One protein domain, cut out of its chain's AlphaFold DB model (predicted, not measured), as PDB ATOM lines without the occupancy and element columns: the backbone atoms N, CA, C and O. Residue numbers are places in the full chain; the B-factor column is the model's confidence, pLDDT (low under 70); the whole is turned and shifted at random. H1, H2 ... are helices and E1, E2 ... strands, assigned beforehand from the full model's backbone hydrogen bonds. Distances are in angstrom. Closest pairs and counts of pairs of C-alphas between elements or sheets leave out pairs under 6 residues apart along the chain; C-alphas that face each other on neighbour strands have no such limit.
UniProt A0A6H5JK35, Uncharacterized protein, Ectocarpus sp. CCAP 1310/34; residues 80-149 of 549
ATOM      1  N   THR A  80     169.934 108.107 130.371       71.56
ATOM      2  CA  THR A  80     170.139 108.840 131.642       71.56
ATOM      3  C   THR A  80     169.247 110.081 131.764       71.56
ATOM      4  O   THR A  80     169.302 110.814 132.757       71.56
ATOM      5  N   ALA A  81     168.424 110.345 130.746       76.50
ATOM      6  CA  ALA A  81     167.425 111.396 130.771       76.50
ATOM      7  C   ALA A  81     166.284 111.008 131.717       76.50
ATOM      8  O   ALA A  81     165.653 109.962 131.570       76.50
ATOM      9  N   SER A  82     165.994 111.880 132.678       84.12
ATOM     10  CA  SER A  82     164.831 111.709 133.547       84.12
ATOM     11  C   SER A  82     163.534 111.835 132.736       84.12
ATOM     12  O   SER A  82     163.474 112.571 131.746       84.12
ATOM     13  N   ARG A  83     162.455 111.173 133.184       83.00
ATOM     14  CA  ARG A  83     161.115 111.296 132.568       83.00
ATOM     15  C   ARG A  83     160.685 112.763 132.411       83.00
ATOM     16  O   ARG A  83     160.076 113.127 131.411       83.00
ATOM     17  N   TRP A  84     161.047 113.611 133.377       86.44
ATOM     18  CA  TRP A  84     160.785 115.049 133.341       86.44
ATOM     19  C   TRP A  84     161.485 115.762 132.177       86.44
ATOM     20  O   TRP A  84     160.865 116.573 131.499       86.44
ATOM     21  N   GLU A  85     162.752 115.450 131.907       85.75
ATOM     22  CA  GLU A  85     163.515 116.079 130.821       85.75
ATOM     23  C   GLU A  85     162.996 115.669 129.447       85.75
ATOM     24  O   GLU A  85     162.866 116.513 128.562       85.75
ATOM     25  N   VAL A  86     162.642 114.391 129.291       86.12
ATOM     26  CA  VAL A  86     162.002 113.874 128.077       86.12
ATOM     27  C   VAL A  86     160.656 114.566 127.851       86.12
ATOM     28  O   VAL A  86     160.388 115.051 126.752       86.12
ATOM     29  N   ARG A  87     159.841 114.697 128.908       89.88
ATOM     30  CA  ARG A  87     158.578 115.440 128.850       89.88
ATOM     31  C   ARG A  87     158.804 116.898 128.473       89.88
ATOM     32  O   ARG A  87     158.148 117.381 127.564       89.88
ATOM     33  N   LYS A  88     159.742 117.593 129.117       91.75
ATOM     34  CA  LYS A  88     160.040 119.005 128.837       91.75
ATOM     35  C   LYS A  88     160.502 119.217 127.392       91.75
ATOM     36  O   LYS A  88     160.053 120.166 126.756       91.75
ATOM     37  N   ALA A  89     161.349 118.329 126.866       89.44
ATOM     38  CA  ALA A  89     161.812 118.390 125.483       89.44
ATOM     39  C   ALA A  89     160.656 118.213 124.486       89.44
ATOM     40  O   ALA A  89     160.523 119.013 123.565       89.44
ATOM     41  N   ILE A  90     159.775 117.232 124.698       88.94
ATOM     42  CA  ILE A  90     158.629 117.010 123.801       88.94
ATOM     43  C   ILE A  90     157.597 118.129 123.935       88.94
ATOM     44  O   ILE A  90     157.143 118.654 122.929       88.94
ATOM     45  N   MET A  91     157.300 118.574 125.158       90.44
ATOM     46  CA  MET A  91     156.391 119.699 125.408       90.44
ATOM     47  C   MET A  91     156.879 121.002 124.766       90.44
ATOM     48  O   MET A  91     156.051 121.814 124.380       90.44
ATOM     49  N   SER A  92     158.195 121.197 124.613       92.50
ATOM     50  CA  SER A  92     158.741 122.365 123.903       92.50
ATOM     51  C   SER A  92     158.519 122.334 122.385       92.50
ATOM     52  O   SER A  92     158.629 123.370 121.738       92.50
ATOM     53  N   LEU A  93     158.197 121.161 121.826       89.69
ATOM     54  CA  LEU A  93     157.853 120.976 120.412       89.69
ATOM     55  C   LEU A  93     156.339 121.055 120.167       89.69
ATOM     56  O   LEU A  93     155.909 121.234 119.028       89.69
ATOM     57  N   CYS A  94     155.526 120.922 121.216       91.62
ATOM     58  CA  CYS A  94     154.076 121.036 121.126       91.62
ATOM     59  C   CYS A  94     153.652 122.512 121.092       91.62
ATOM     60  O   CYS A  94     154.125 123.322 121.888       91.62
ATOM     61  N   ARG A  95     152.712 122.864 120.205       89.50
ATOM     62  CA  ARG A  95     152.091 124.204 120.186       89.50
ATOM     63  C   ARG A  95     151.034 124.375 121.280       89.50
ATOM     64  O   ARG A  95     150.831 125.485 121.761       89.50
ATOM     65  N   SER A  96     150.395 123.278 121.680       91.38
ATOM     66  CA  SER A  96     149.382 123.213 122.733       91.38
ATOM     67  C   SER A  96     149.770 122.190 123.806       91.38
ATOM     68  O   SER A  96     150.640 121.338 123.599       91.38
ATOM     69  N   GLN A  97     149.150 122.280 124.986       90.69
ATOM     70  CA  GLN A  97     149.342 121.262 126.017       90.69
ATOM     71  C   GLN A  97     148.586 119.982 125.626       90.69
ATOM     72  O   GLN A  97     147.383 120.053 125.379       90.69
ATOM     73  N   PRO A  98     149.251 118.813 125.594       91.94
ATOM     74  CA  PRO A  98     148.582 117.551 125.341       91.94
ATOM     75  C   PRO A  98     147.650 117.202 126.502       91.94
ATOM     76  O   PRO A  98     147.991 117.392 127.673       91.94
ATOM     77  N   THR A  99     146.492 116.643 126.172       89.69
ATOM     78  CA  THR A  99     145.477 116.175 127.121       89.69
ATOM     79  C   THR A  99     145.961 114.965 127.920       89.69
ATOM     80  O   THR A  99     145.565 114.780 129.067       89.69
ATOM     81  N   MET A 100     146.840 114.149 127.331       90.38
ATOM     82  CA  MET A 100     147.447 112.983 127.973       90.38
ATOM     83  C   MET A 100     148.916 112.865 127.572       90.38
ATOM     84  O   MET A 100     149.274 113.089 126.415       90.38
ATOM     85  N   PHE A 101     149.768 112.500 128.529       91.25
ATOM     86  CA  PHE A 101     151.195 112.309 128.300       91.25
ATOM     87  C   PHE A 101     151.729 111.174 129.179       91.25
ATOM     88  O   PHE A 101     151.888 111.346 130.388       91.25
ATOM     89  N   GLU A 102     152.034 110.034 128.569       89.88
ATOM     90  CA  GLU A 102     152.552 108.845 129.246       89.88
ATOM     91  C   GLU A 102     153.943 108.491 128.715       89.88
ATOM     92  O   GLU A 102     154.182 108.513 127.509       89.88
ATOM     93  N   ILE A 103     154.875 108.173 129.620       89.25
ATOM     94  CA  ILE A 103     156.226 107.717 129.267       89.25
ATOM     95  C   ILE A 103     156.452 106.328 129.852       89.25
ATOM     96  O   ILE A 103     156.545 106.165 131.072       89.25
ATOM     97  N   GLU A 104     156.673 105.365 128.969       84.44
ATOM     98  CA  GLU A 104     157.167 104.035 129.288       84.44
ATOM     99  C   GLU A 104     158.631 103.941 128.849       84.44
ATOM    100  O   GLU A 104     158.959 103.853 127.666       84.44
ATOM    101  N   ALA A 105     159.542 104.014 129.816       81.00
ATOM    102  CA  ALA A 105     160.969 103.864 129.566       81.00
ATOM    103  C   ALA A 105     161.394 102.418 129.828       81.00
ATOM    104  O   ALA A 105     161.115 101.874 130.894       81.00
ATOM    105  N   THR A 106     162.099 101.831 128.869       76.25
ATOM    106  CA  THR A 106     162.849 100.580 129.015       76.25
ATOM    107  C   THR A 106     164.344 100.885 128.973       76.25
ATOM    108  O   THR A 106     164.754 101.968 128.545       76.25
ATOM    109  N   ASP A 107     165.179  99.911 129.331       70.56
ATOM    110  CA  ASP A 107     166.642 100.050 129.287       70.56
ATOM    111  C   ASP A 107     167.192 100.388 127.886       70.56
ATOM    112  O   ASP A 107     168.340 100.815 127.762       70.56
ATOM    113  N   LYS A 108     166.400 100.184 126.820       74.44
ATOM    114  CA  LYS A 108     166.827 100.317 125.412       74.44
ATOM    115  C   LYS A 108     166.074 101.390 124.619       74.44
ATOM    116  O   LYS A 108     166.581 101.862 123.602       74.44
ATOM    117  N   SER A 109     164.875 101.770 125.045       79.19
ATOM    118  CA  SER A 109     164.034 102.750 124.354       79.19
ATOM    119  C   SER A 109     163.054 103.411 125.315       79.19
ATOM    120  O   SER A 109     162.618 102.801 126.290       79.19
ATOM    121  N   ALA A 110     162.658 104.644 125.009       80.75
ATOM    122  CA  ALA A 110     161.497 105.263 125.636       80.75
ATOM    123  C   ALA A 110     160.344 105.277 124.630       80.75
ATOM    124  O   ALA A 110     160.479 105.847 123.547       80.75
ATOM    125  N   SER A 111     159.240 104.627 124.986       86.19
ATOM    126  CA  SER A 111     157.954 104.739 124.306       86.19
ATOM    127  C   SER A 111     157.143 105.828 124.996       86.19
ATOM    128  O   SER A 111     157.062 105.878 126.223       86.19
ATOM    129  N   ILE A 112     156.592 106.750 124.219       88.69
ATOM    130  CA  ILE A 112     155.891 107.923 124.729       88.69
ATOM    131  C   ILE A 112     154.565 108.007 124.003       88.69
ATOM    132  O   ILE A 112     154.537 108.065 122.774       88.69
ATOM    133  N   ARG A 113     153.471 108.015 124.759       88.19
ATOM    134  CA  ARG A 113     152.129 108.217 124.220       88.19
ATOM    135  C   ARG A 113     151.674 109.624 124.548       88.19
ATOM    136  O   ARG A 113     151.700 110.040 125.706       88.19
ATOM    137  N   VAL A 114     151.278 110.359 123.518       88.56
ATOM    138  CA  VAL A 114     150.783 111.730 123.648       88.56
ATOM    139  C   VAL A 114     149.421 111.812 122.983       88.56
ATOM    140  O   VAL A 114     149.287 111.392 121.837       88.56
ATOM    141  N   ALA A 115     148.426 112.344 123.691       88.25
ATOM    142  CA  ALA A 115     147.104 112.597 123.131       88.25
ATOM    143  C   ALA A 115     146.807 114.096 123.096       88.25
ATOM    144  O   ALA A 115     147.091 114.807 124.063       88.25
ATOM    145  N   PHE A 116     146.203 114.551 122.002       90.81
ATOM    146  CA  PHE A 116     145.746 115.925 121.808       90.81
ATOM    147  C   PHE A 116     144.234 115.960 121.601       90.81
ATOM    148  O   PHE A 116     143.656 115.035 121.032       90.81
ATOM    149  N   SER A 117     143.592 117.045 122.034       87.31
ATOM    150  CA  SER A 117     142.177 117.310 121.747       87.31
ATOM    151  C   SER A 117     141.938 117.762 120.303       87.31
ATOM    152  O   SER A 117     140.841 117.580 119.789       87.31
ATOM    153  N   ALA A 118     142.950 118.327 119.634       88.75
ATOM    154  CA  ALA A 118     142.870 118.778 118.247       88.75
ATOM    155  C   ALA A 118     143.829 117.989 117.341       88.75
ATOM    156  O   ALA A 118     145.024 117.885 117.625       88.75
ATOM    157  N   ALA A 119     143.322 117.492 116.208       87.44
ATOM    158  CA  ALA A 119     144.114 116.771 115.202       87.44
ATOM    159  C   ALA A 119     145.317 117.583 114.696       87.44
ATOM    160  O   ALA A 119     146.411 117.051 114.534       87.44
ATOM    161  N   ALA A 120     145.126 118.894 114.506       89.56
ATOM    162  CA  ALA A 120     146.155 119.796 113.997       89.56
ATOM    163  C   ALA A 120     147.407 119.843 114.891       89.56
ATOM    164  O   ALA A 120     148.515 120.023 114.382       89.56
ATOM    165  N   ASP A 121     147.248 119.649 116.202       90.31
ATOM    166  CA  ASP A 121     148.361 119.654 117.152       90.31
ATOM    167  C   ASP A 121     149.145 118.339 117.117       90.31
ATOM    168  O   ASP A 121     150.379 118.357 117.156       90.31
ATOM    169  N   ALA A 122     148.446 117.208 116.960       87.88
ATOM    170  CA  ALA A 122     149.078 115.913 116.725       87.88
ATOM    171  C   ALA A 122     149.875 115.931 115.407       87.88
ATOM    172  O   ALA A 122     151.061 115.601 115.384       87.88
ATOM    173  N   ASP A 123     149.280 116.428 114.323       88.06
ATOM    174  CA  ASP A 123     149.957 116.564 113.032       88.06
ATOM    175  C   ASP A 123     151.173 117.495 113.106       88.06
ATOM    176  O   ASP A 123     152.232 117.193 112.547       88.06
ATOM    177  N   ALA A 124     151.050 118.626 113.807       91.19
ATOM    178  CA  ALA A 124     152.149 119.568 113.991       91.19
ATOM    179  C   ALA A 124     153.319 118.930 114.754       91.19
ATOM    180  O   ALA A 124     154.476 119.114 114.358       91.19
ATOM    181  N   LEU A 125     153.039 118.143 115.801       92.50
ATOM    182  CA  LEU A 125     154.068 117.409 116.536       92.50
ATOM    183  C   LEU A 125     154.688 116.293 115.678       92.50
ATOM    184  O   LEU A 125     155.911 116.168 115.640       92.50
ATOM    185  N   SER A 126     153.870 115.524 114.948       90.19
ATOM    186  CA  SER A 126     154.314 114.464 114.029       90.19
ATOM    187  C   SER A 126     155.286 115.018 112.983       90.19
ATOM    188  O   SER A 126     156.397 114.507 112.833       90.19
ATOM    189  N   ARG A 127     154.939 116.139 112.335       91.31
ATOM    190  CA  ARG A 127     155.813 116.824 111.365       91.31
ATOM    191  C   ARG A 127     157.087 117.376 112.004       91.31
ATOM    192  O   ARG A 127     158.145 117.270 111.399       91.31
ATOM    193  N   SER A 128     156.998 117.916 113.220       90.94
ATOM    194  CA  SER A 128     158.157 118.476 113.934       90.94
ATOM    195  C   SER A 128     159.139 117.407 114.421       90.94
ATOM    196  O   SER A 128     160.305 117.709 114.647       90.94
ATOM    197  N   LEU A 129     158.689 116.161 114.597       89.31
ATOM    198  CA  LEU A 129     159.528 115.046 115.043       89.31
ATOM    199  C   LEU A 129     160.098 114.209 113.887       89.31
ATOM    200  O   LEU A 129     161.126 113.556 114.071       89.31
ATOM    201  N   ARG A 130     159.477 114.224 112.697       86.19
ATOM    202  CA  ARG A 130     159.992 113.512 111.514       86.19
ATOM    203  C   ARG A 130     161.352 114.089 111.100       86.19
ATOM    204  O   ARG A 130     161.447 115.215 110.626       86.19
ATOM    205  N   GLY A 131     162.411 113.298 111.281       78.62
ATOM    206  CA  GLY A 131     163.782 113.654 110.891       78.62
ATOM    207  C   GLY A 131     164.538 114.544 111.884       78.62
ATOM    208  O   GLY A 131     165.679 114.917 111.612       78.62
ATOM    209  N   VAL A 132     163.958 114.865 113.047       83.69
ATOM    210  CA  VAL A 132     164.625 115.690 114.065       83.69
ATOM    211  C   VAL A 132     165.312 114.807 115.104       83.69
ATOM    212  O   VAL A 132     164.680 114.007 115.793       83.69
ATOM    213  N   SER A 133     166.628 114.981 115.259       82.56
ATOM    214  CA  SER A 133     167.362 114.386 116.375       82.56
ATOM    215  C   SER A 133     167.209 115.260 117.619       82.56
ATOM    216  O   SER A 133     167.739 116.374 117.662       82.56
ATOM    217  N   VAL A 134     166.525 114.767 118.649       83.44
ATOM    218  CA  VAL A 134     166.373 115.504 119.910       83.44
ATOM    219  C   VAL A 134     167.625 115.282 120.755       83.44
ATOM    220  O   VAL A 134     167.968 114.142 121.070       83.44
ATOM    221  N   LYS A 135     168.337 116.357 121.113       81.94
ATOM    222  CA  LYS A 135     169.533 116.276 121.966       81.94
ATOM    223  C   LYS A 135     169.140 116.461 123.431       81.94
ATOM    224  O   LYS A 135     168.863 117.578 123.854       81.94
ATOM    225  N   ILE A 136     169.160 115.385 124.214       82.56
ATOM    226  CA  ILE A 136     168.895 115.428 125.661       82.56
ATOM    227  C   ILE A 136     170.188 115.071 126.391       82.56
ATOM    228  O   ILE A 136     170.744 114.000 126.164       82.56
ATOM    229  N   LYS A 137     170.705 115.984 127.229       80.62
ATOM    230  CA  LYS A 137     171.962 115.791 127.990       80.62
ATOM    231  C   LYS A 137     173.147 115.295 127.137       80.62
ATOM    232  O   LYS A 137     173.945 114.474 127.567       80.62
ATOM    233  N   GLY A 138     173.259 115.778 125.900       76.62
ATOM    234  CA  GLY A 138     174.346 115.384 124.996       76.62
ATOM    235  C   GLY A 138     174.051 114.175 124.104       76.62
ATOM    236  O   GLY A 138     174.719 114.035 123.082       76.62
ATOM    237  N   VAL A 139     173.025 113.373 124.406       75.06
ATOM    238  CA  VAL A 139     172.630 112.205 123.604       75.06
ATOM    239  C   VAL A 139     171.671 112.639 122.500       75.06
ATOM    240  O   VAL A 139     170.644 113.255 122.780       75.06
ATOM    241  N   LYS A 140     171.995 112.319 121.241       80.00
ATOM    242  CA  LYS A 140     171.070 112.496 120.114       80.00
ATOM    243  C   LYS A 140     170.110 111.304 120.070       80.00
ATOM    244  O   LYS A 140     170.547 110.163 119.934       80.00
ATOM    245  N   LEU A 141     168.815 111.569 120.183       80.00
ATOM    246  CA  LEU A 141     167.757 110.566 120.087       80.00
ATOM    247  C   LEU A 141     167.062 110.688 118.734       80.00
ATOM    248  O   LEU A 141     166.721 111.797 118.323       80.00
ATOM    249  N   HIS A 142     166.840 109.563 118.060       80.19
ATOM    250  CA  HIS A 142     165.996 109.513 116.869       80.19
ATOM    251  C   HIS A 142     164.554 109.229 117.293       80.19
ATOM    252  O   HIS A 142     164.302 108.241 117.992       80.19
ATOM    253  N   ALA A 143     163.625 110.100 116.899       84.19
ATOM    254  CA  ALA A 143     162.204 109.929 117.161       84.19
ATOM    255  C   ALA A 143     161.541 109.171 116.006       84.19
ATOM    256  O   ALA A 143     161.664 109.551 114.844       84.19
ATOM    257  N   PHE A 144     160.829 108.097 116.331       83.44
ATOM    258  CA  PHE A 144     159.944 107.395 115.405       83.44
ATOM    259  C   PHE A 144     158.510 107.677 115.826       83.44
ATOM    260  O   PHE A 144     158.113 107.295 116.926       83.44
ATOM    261  N   VAL A 145     157.757 108.369 114.974       87.19
ATOM    262  CA  VAL A 145     156.353 108.703 115.230       87.19
ATOM    263  C   VAL A 145     155.473 107.717 114.479       87.19
ATOM    264  O   VAL A 145     155.593 107.586 113.262       87.19
ATOM    265  N   ARG A 146     154.586 107.038 115.204       84.75
ATOM    266  CA  ARG A 146     153.496 106.242 114.644       84.75
ATOM    267  C   ARG A 146     152.184 106.882 115.077       84.75
ATOM    268  O   ARG A 146     151.927 107.022 116.273       84.75
ATOM    269  N   GLU A 147     151.373 107.285 114.108       80.81
ATOM    270  CA  GLU A 147     149.991 107.675 114.372       80.81
ATOM    271  C   GLU A 147     149.220 106.433 114.815       80.81
ATOM    272  O   GLU A 147     149.249 105.393 114.152       80.81
ATOM    273  N   VAL A 148     148.592 106.519 115.986       78.69
ATOM    274  CA  VAL A 148     147.705 105.467 116.477       78.69
ATOM    275  C   VAL A 148     146.334 105.816 115.923       78.69
ATOM    276  O   VAL A 148     145.595 106.598 116.515       78.69
ATOM    277  N   SER A 149     146.030 105.328 114.723       55.66
ATOM    278  CA  SER A 149     144.728 105.570 114.114       55.66
ATOM    279  C   SER A 149     143.638 104.898 114.958       55.66
ATOM    280  O   SER A 149     143.667 103.690 115.182       55.66
TER     281      SER A 149
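What this domain is: This is residues 80 to 149 of the 549 residues of an uncharacterized protein of Ectocarpus sp. CCAP 1310/34 (UniProt A0A6H5JK35). Two separate two-stranded hairpins, E1 with E2 and E3 with E4, make a small body with two helices: H1 packs on E1 and E3, and H2 on the long strand E4. The 70 printed residues run H1, E1, E2, H2, E3, E4; both sheets are antiparallel and the class is mixed. The whole is compact, with a radius of gyration of the C-alphas of 11.7 A and spans of 32 by 22 by 21 A.

Where its parts are: H1, residues 83 to 91, begins at C-alpha (161.115, 111.296, 132.568). E1 is 100 to 105, E2 110 to 116, 19.4 A, H2 119 to 129, 15.5 A, and E3 133 to 136. E4, 139 to 148, 26.8 A, ends at C-alpha (147.705, 105.467, 116.477).

How they stand to each other: The closest C-alphas of H1 and E3 are Val 86 and Ile 136, 7.5 A. In hairpin E1 and E2, N 104 and O 111 are 2.8 A apart. H2 and E4 come closest at the C-alphas of Leu 129 and Ala 143, 6.2 A. In hairpin E3 and E4, N 139 and O 136 are 2.9 A apart. E2 and E4 are near each other; H1 and H2 are apart. In H1 and H2, every O i to N i+4 pair is within hydrogen-bond range.

The domain as a whole: The printed part has no cut and no long link. Residue 149 alone has pLDDT under 70.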